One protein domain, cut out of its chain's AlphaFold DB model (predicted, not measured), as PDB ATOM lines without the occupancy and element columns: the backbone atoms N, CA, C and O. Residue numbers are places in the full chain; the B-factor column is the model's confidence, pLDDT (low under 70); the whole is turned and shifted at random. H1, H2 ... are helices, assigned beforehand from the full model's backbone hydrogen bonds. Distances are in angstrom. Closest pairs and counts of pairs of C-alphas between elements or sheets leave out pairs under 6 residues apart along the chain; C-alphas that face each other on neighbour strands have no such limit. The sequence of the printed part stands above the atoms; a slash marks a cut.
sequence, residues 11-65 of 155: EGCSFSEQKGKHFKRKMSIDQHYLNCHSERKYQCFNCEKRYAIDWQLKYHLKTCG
ATOM      1  N   GLU A  11      86.702 124.393   6.296       84.75
ATOM      2  CA  GLU A  11      85.925 124.075   7.492       84.75
ATOM      3  C   GLU A  11      84.919 122.946   7.223       84.75
ATOM      4  O   GLU A  11      84.292 122.863   6.164       84.75
ATOM      5  N   GLY A  12      84.805 122.012   8.168       84.44
ATOM      6  CA  GLY A  12      83.943 120.834   8.033       84.44
ATOM      7  C   GLY A  12      84.482 119.726   7.113       84.44
ATOM      8  O   GLY A  12      83.922 118.624   7.097       84.44
ATOM      9  N   CYS A  13      85.594 119.941   6.399       87.69
ATOM     10  CA  CYS A  13      86.220 118.893   5.597       87.69
ATOM     11  C   CYS A  13      86.768 117.764   6.483       87.69
ATOM     12  O   CYS A  13      87.294 117.987   7.573       87.69
ATOM     13  N   SER A  14      86.708 116.524   5.990       89.06
ATOM     14  CA  SER A  14      87.249 115.355   6.701       89.06
ATOM     15  C   SER A  14      88.755 115.430   6.956       89.06
ATOM     16  O   SER A  14      89.231 114.736   7.846       89.06
ATOM     17  N   PHE A  15      89.485 116.235   6.182       86.44
ATOM     18  CA  PHE A  15      90.931 116.444   6.307       86.44
ATOM     19  C   PHE A  15      91.288 117.782   6.965       86.44
ATOM     20  O   PHE A  15      92.442 118.198   6.897       86.44
ATOM     21  N   SER A  16      90.310 118.471   7.559       87.00
ATOM     22  CA  SER A  16      90.557 119.675   8.355       87.00
ATOM     23  C   SER A  16      91.350 119.354   9.622       87.00
ATOM     24  O   SER A  16      91.400 118.207  10.079       87.00
ATOM     25  N   GLU A  17      91.971 120.379  10.196       85.38
ATOM     26  CA  GLU A  17      92.747 120.269  11.433       85.38
ATOM     27  C   GLU A  17      91.894 119.743  12.599       85.38
ATOM     28  O   GLU A  17      92.305 118.823  13.303       85.38
ATOM     29  N   GLN A  18      90.645 120.207  12.702       82.12
ATOM     30  CA  GLN A  18      89.684 119.790  13.728       82.12
ATOM     31  C   GLN A  18      89.334 118.290  13.674       82.12
ATOM     32  O   GLN A  18      89.001 117.692  14.693       82.12
ATOM     33  N   LYS A  19      89.398 117.659  12.491       83.81
ATOM     34  CA  LYS A  19      89.055 116.234  12.302       83.81
ATOM     35  C   LYS A  19      90.259 115.295  12.422       83.81
ATOM     36  O   LYS A  19      90.094 114.080  12.310       83.81
ATOM     37  N   GLY A  20      91.466 115.834  12.599       78.62
ATOM     38  CA  GLY A  20      92.689 115.067  12.857       78.62
ATOM     39  C   GLY A  20      93.243 114.251  11.678       78.62
ATOM     40  O   GLY A  20      94.326 113.677  11.798       78.62
ATOM     41  N   LYS A  21      92.568 114.195  10.519       87.44
ATOM     42  CA  LYS A  21      93.121 113.543   9.317       87.44
ATOM     43  C   LYS A  21      94.047 114.499   8.577       87.44
ATOM     44  O   LYS A  21      93.749 115.680   8.433       87.44
ATOM     45  N   HIS A  22      95.144 113.963   8.053       89.81
ATOM     46  CA  HIS A  22      96.154 114.753   7.362       89.81
ATOM     47  C   HIS A  22      96.779 114.008   6.186       89.81
ATOM     48  O   HIS A  22      96.802 112.778   6.114       89.81
ATOM     49  N   PHE A  23      97.355 114.781   5.276       90.44
ATOM     50  CA  PHE A  23      98.217 114.296   4.216       90.44
ATOM     51  C   PHE A  23      99.681 114.387   4.651       90.44
ATOM     52  O   PHE A  23     100.069 115.248   5.439       90.44
ATOM     53  N   LYS A  24     100.516 113.495   4.113       89.88
ATOM     54  CA  LYS A  24     101.975 113.504   4.335       89.88
ATOM     55  C   LYS A  24     102.739 114.323   3.288       89.88
ATOM     56  O   LYS A  24     103.923 114.591   3.437       89.88
ATOM     57  N   ARG A  25     102.082 114.668   2.175       89.12
ATOM     58  CA  ARG A  25     102.694 115.330   1.014       89.12
ATOM     59  C   ARG A  25     101.855 116.521   0.578       89.12
ATOM     60  O   ARG A  25     100.637 116.387   0.469       89.12
ATOM     61  N   LYS A  26     102.527 117.617   0.210       86.56
ATOM     62  CA  LYS A  26     101.885 118.822  -0.337       86.56
ATOM     63  C   LYS A  26     101.043 118.510  -1.580       86.56
ATOM     64  O   LYS A  26      99.858 118.794  -1.614       86.56
ATOM     65  N   MET A  27     101.614 117.776  -2.537       85.69
ATOM     66  CA  MET A  27     100.906 117.382  -3.766       85.69
ATOM     67  C   MET A  27      99.580 116.644  -3.499       85.69
ATOM     68  O   MET A  27      98.639 116.756  -4.278       85.69
ATOM     69  N   SER A  28      99.494 115.876  -2.407       90.19
ATOM     70  CA  SER A  28      98.272 115.151  -2.051       90.19
ATOM     71  C   SER A  28      97.174 116.076  -1.529       90.19
ATOM     72  O   SER A  28      96.021 115.886  -1.908       90.19
ATOM     73  N   ILE A  29      97.518 117.080  -0.711       90.06
ATOM     74  CA  ILE A  29      96.529 118.063  -0.255       90.06
ATOM     75  C   ILE A  29      96.092 118.989  -1.399       90.06
ATOM     76  O   ILE A  29      94.899 119.252  -1.528       90.06
ATOM     77  N   ASP A  30      97.011 119.383  -2.286       85.75
ATOM     78  CA  ASP A  30      96.692 120.194  -3.469       85.75
ATOM     79  C   ASP A  30      95.674 119.468  -4.362       85.75
ATOM     80  O   ASP A  30      94.642 120.019  -4.742       85.75
ATOM     81  N   GLN A  31      95.913 118.182  -4.643       85.75
ATOM     82  CA  GLN A  31      94.993 117.368  -5.433       85.75
ATOM     83  C   GLN A  31      93.645 117.152  -4.730       85.75
ATOM     84  O   GLN A  31      92.606 117.153  -5.390       85.75
ATOM     85  N   HIS A  32      93.644 116.957  -3.407       88.75
ATOM     86  CA  HIS A  32      92.413 116.857  -2.624       88.75
ATOM     87  C   HIS A  32      91.580 118.134  -2.748       88.75
ATOM     88  O   HIS A  32      90.401 118.056  -3.093       88.75
ATOM     89  N   TYR A  33      92.200 119.294  -2.533       88.19
ATOM     90  CA  TYR A  33      91.523 120.581  -2.628       88.19
ATOM     91  C   TYR A  33      90.923 120.792  -4.021       88.19
ATOM     92  O   TYR A  33      89.743 121.113  -4.145       88.19
ATOM     93  N   LEU A  34      91.689 120.501  -5.075       85.44
ATOM     94  CA  LEU A  34      91.209 120.621  -6.452       85.44
ATOM     95  C   LEU A  34      90.035 119.671  -6.749       85.44
ATOM     96  O   LEU A  34      89.103 120.003  -7.473       85.44
ATOM     97  N   ASN A  35      90.023 118.476  -6.170       83.56
ATOM     98  CA  ASN A  35      88.959 117.513  -6.447       83.56
ATOM     99  C   ASN A  35      87.686 117.743  -5.622       83.56
ATOM    100  O   ASN A  35      86.601 117.380  -6.090       83.56
ATOM    101  N   CYS A  36      87.813 118.289  -4.412       85.44
ATOM    102  CA  CYS A  36      86.720 118.403  -3.444       85.44
ATOM    103  C   CYS A  36      86.168 119.824  -3.304       85.44
ATOM    104  O   CYS A  36      84.976 119.973  -3.061       85.44
ATOM    105  N   HIS A  37      87.014 120.844  -3.440       85.75
ATOM    106  CA  HIS A  37      86.684 122.207  -3.022       85.75
ATOM    107  C   HIS A  37      86.834 123.249  -4.127       85.75
ATOM    108  O   HIS A  37      86.154 124.267  -4.081       85.75
ATOM    109  N   SER A  38      87.677 123.011  -5.133       85.56
ATOM    110  CA  SER A  38      87.769 123.952  -6.247       85.56
ATOM    111  C   SER A  38      86.582 123.832  -7.202       85.56
ATOM    112  O   SER A  38      86.046 122.744  -7.437       85.56
ATOM    113  N   GLU A  39      86.232 124.955  -7.817       84.50
ATOM    114  CA  GLU A  39      85.199 125.031  -8.841       84.50
ATOM    115  C   GLU A  39      85.520 124.146 -10.054       84.50
ATOM    116  O   GLU A  39      86.627 124.143 -10.596       84.50
ATOM    117  N   ARG A  40      84.513 123.417 -10.541       85.19
ATOM    118  CA  ARG A  40      84.656 122.517 -11.692       85.19
ATOM    119  C   ARG A  40      84.340 123.243 -12.996       85.19
ATOM    120  O   ARG A  40      83.277 123.058 -13.592       85.19
ATOM    121  N   LYS A  41      85.265 124.098 -13.428       86.31
ATOM    122  CA  LYS A  41      85.083 124.979 -14.597       86.31
ATOM    123  C   LYS A  41      85.076 124.234 -15.935       86.31
ATOM    124  O   LYS A  41      84.446 124.691 -16.879       86.31
ATOM    125  N   TYR A  42      85.722 123.075 -16.016       84.12
ATOM    126  CA  TYR A  42      85.948 122.365 -17.276       84.12
ATOM    127  C   TYR A  42      84.887 121.286 -17.504       84.12
ATOM    128  O   TYR A  42      84.961 120.208 -16.915       84.12
ATOM    129  N   GLN A  43      83.897 121.557 -18.351       86.88
ATOM    130  CA  GLN A  43      82.834 120.607 -18.684       86.88
ATOM    131  C   GLN A  43      83.204 119.748 -19.900       86.88
ATOM    132  O   GLN A  43      83.792 120.230 -20.867       86.88
ATOM    133  N   CYS A  44      82.867 118.460 -19.847       85.69
ATOM    134  CA  CYS A  44      82.949 117.575 -21.001       85.69
ATOM    135  C   CYS A  44      81.832 117.906 -22.005       85.69
ATOM    136  O   CYS A  44      80.702 118.167 -21.619       85.69
ATOM    137  N   PHE A  45      82.124 117.888 -23.304       84.12
ATOM    138  CA  PHE A  45      81.099 118.115 -24.331       84.12
ATOM    139  C   PHE A  45      80.355 116.824 -24.712       84.12
ATOM    140  O   PHE A  45      79.248 116.882 -25.234       84.12
ATOM    141  N   ASN A  46      80.934 115.649 -24.431       78.25
ATOM    142  CA  ASN A  46      80.293 114.349 -24.661       78.25
ATOM    143  C   ASN A  46      79.427 113.875 -23.480       78.25
ATOM    144  O   ASN A  46      78.687 112.904 -23.626       78.25
ATOM    145  N   CYS A  47      79.561 114.479 -22.294       82.31
ATOM    146  CA  CYS A  47      78.769 114.139 -21.112       82.31
ATOM    147  C   CYS A  47      78.737 115.296 -20.108       82.31
ATOM    148  O   CYS A  47      79.558 116.195 -20.161       82.31
ATOM    149  N   GLU A  48      77.867 115.236 -19.108       85.00
ATOM    150  CA  GLU A  48      77.680 116.328 -18.138       85.00
ATOM    151  C   GLU A  48      78.776 116.416 -17.053       85.00
ATOM    152  O   GLU A  48      78.676 117.198 -16.105       85.00
ATOM    153  N   LYS A  49      79.854 115.623 -17.155       84.00
ATOM    154  CA  LYS A  49      80.923 115.624 -16.146       84.00
ATOM    155  C   LYS A  49      81.751 116.902 -16.206       84.00
ATOM    156  O   LYS A  49      82.192 117.335 -17.271       84.00
ATOM    157  N   ARG A  50      82.035 117.451 -15.021       88.56
ATOM    158  CA  ARG A  50      82.858 118.650 -14.829       88.56
ATOM    159  C   ARG A  50      84.137 118.336 -14.055       88.56
ATOM    160  O   ARG A  50      84.140 117.547 -13.103       88.56
ATOM    161  N   TYR A  51      85.212 119.003 -14.444       86.38
ATOM    162  CA  TYR A  51      86.562 118.849 -13.922       86.38
ATOM    163  C   TYR A  51      87.088 120.188 -13.410       86.38
ATOM    164  O   TYR A  51      86.726 121.250 -13.917       86.38
ATOM    165  N   ALA A  52      87.938 120.129 -12.391       84.62
ATOM    166  CA  ALA A  52      88.561 121.305 -11.793       84.62
ATOM    167  C   ALA A  52      89.753 121.826 -12.605       84.62
ATOM    168  O   ALA A  52      90.074 123.008 -12.545       84.62
ATOM    169  N   ILE A  53      90.405 120.949 -13.376       82.88
ATOM    170  CA  ILE A  53      91.657 121.251 -14.075       82.88
ATOM    171  C   ILE A  53      91.615 120.695 -15.503       82.88
ATOM    172  O   ILE A  53      91.060 119.620 -15.748       82.88
ATOM    173  N   ASP A  54      92.257 121.397 -16.437       83.69
ATOM    174  CA  ASP A  54      92.273 121.086 -17.869       83.69
ATOM    175  C   ASP A  54      92.812 119.678 -18.181       83.69
ATOM    176  O   ASP A  54      92.236 118.951 -18.989       83.69
ATOM    177  N   TRP A  55      93.897 119.255 -17.526       84.25
ATOM    178  CA  TRP A  55      94.536 117.968 -17.798       84.25
ATOM    179  C   TRP A  55      93.636 116.794 -17.406       84.25
ATOM    180  O   TRP A  55      93.687 115.743 -18.048       84.25
ATOM    181  N   GLN A  56      92.788 116.974 -16.386       86.19
ATOM    182  CA  GLN A  56      91.809 115.970 -15.974       86.19
ATOM    183  C   GLN A  56      90.728 115.809 -17.045       86.19
ATOM    184  O   GLN A  56      90.416 114.678 -17.423       86.19
ATOM    185  N   LEU A  57      90.220 116.923 -17.589       86.94
ATOM    186  CA  LEU A  57      89.286 116.902 -18.715       86.94
ATOM    187  C   LEU A  57      89.939 116.271 -19.955       86.94
ATOM    188  O   LEU A  57      89.384 115.338 -20.527       86.94
ATOM    189  N   LYS A  58      91.145 116.702 -20.339       86.00
ATOM    190  CA  LYS A  58      91.890 116.132 -21.477       86.00
ATOM    191  C   LYS A  58      92.098 114.629 -21.331       86.00
ATOM    192  O   LYS A  58      92.000 113.897 -22.310       86.00
ATOM    193  N   TYR A  59      92.403 114.152 -20.124       85.31
ATOM    194  CA  TYR A  59      92.539 112.723 -19.863       85.31
ATOM    195  C   TYR A  59      91.200 111.992 -19.997       85.31
ATOM    196  O   TYR A  59      91.149 110.942 -20.632       85.31
ATOM    197  N   HIS A  60      90.121 112.559 -19.458       85.50
ATOM    198  CA  HIS A  60      88.774 112.010 -19.584       85.50
ATOM    199  C   HIS A  60      88.306 111.911 -21.042       85.50
ATOM    200  O   HIS A  60      87.770 110.880 -21.437       85.50
ATOM    201  N   LEU A  61      88.561 112.932 -21.861       83.44
ATOM    202  CA  LEU A  61      88.182 112.952 -23.279       83.44
ATOM    203  C   LEU A  61      88.879 111.869 -24.113       83.44
ATOM    204  O   LEU A  61      88.384 111.498 -25.168       83.44
ATOM    205  N   LYS A  62      89.995 111.296 -23.638       81.75
ATOM    206  CA  LYS A  62      90.628 110.150 -24.315       81.75
ATOM    207  C   LYS A  62      89.758 108.898 -24.302       81.75
ATOM    208  O   LYS A  62      90.053 107.973 -25.050       81.75
ATOM    209  N   THR A  63      88.774 108.823 -23.410       73.38
ATOM    210  CA  THR A  63      87.871 107.676 -23.280       73.38
ATOM    211  C   THR A  63      86.399 108.062 -23.362       73.38
ATOM    212  O   THR A  63      85.584 107.228 -23.743       73.38
ATOM    213  N   CYS A  64      86.042 109.301 -23.027       78.25
ATOM    214  CA  CYS A  64      84.679 109.796 -23.141       78.25
ATOM    215  C   CYS A  64      84.279 109.981 -24.606       78.25
ATOM    216  O   CYS A  64      85.054 110.505 -25.398       78.25
ATOM    217  N   GLY A  65      83.071 109.544 -24.962       69.75
ATOM    218  CA  GLY A  65      82.572 109.617 -26.337       69.75
ATOM    219  C   GLY A  65      83.120 108.535 -27.272       69.75
ATOM    220  O   GLY A  65      82.629 108.417 -28.390       69.75
TER     221      GLY A  65
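Overview. This is residues 11 to 65 of the 155 residues of the protein "C2H2-type domain-containing protein" of Tetranychus urticae (UniProt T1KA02). With little regular structure, the model is a loose string of two small loop-and-helix parts: H1 makes the middle, loop 11 to 25 lies toward one end, and a loop with a short antiparallel pairing, residues 42 to 43 with 50 to 51, lies with H2 toward the other. The 55 printed residues hold H1, then H2, and no named strand; the class is all helix, with 19 residues in named elements. It is loose, radius of gyration of the C-alphas 13.9 A, and only just a rod, spanning 41 by 21 by 14 A.

Along the chain. Find C-alpha 26 at (101.885, 118.822, -0.337); from there H1, residues 26 to 36, runs 15.5 A. H2, residues 54 to 61, runs 10.6 A to C-alpha 61 at (88.182, 112.952, -23.279).

Arrangement. Look from H1 to H2: they are apart. In both, every O i to N i+4 pair is within hydrogen-bond range.

Size, cuts and confidence. The farthest C-alphas, Gln 18 and Gly 65, are 41.9 A apart. The printed part has no cut; the 17-residue link is long. Only residue 65 has pLDDT under 70.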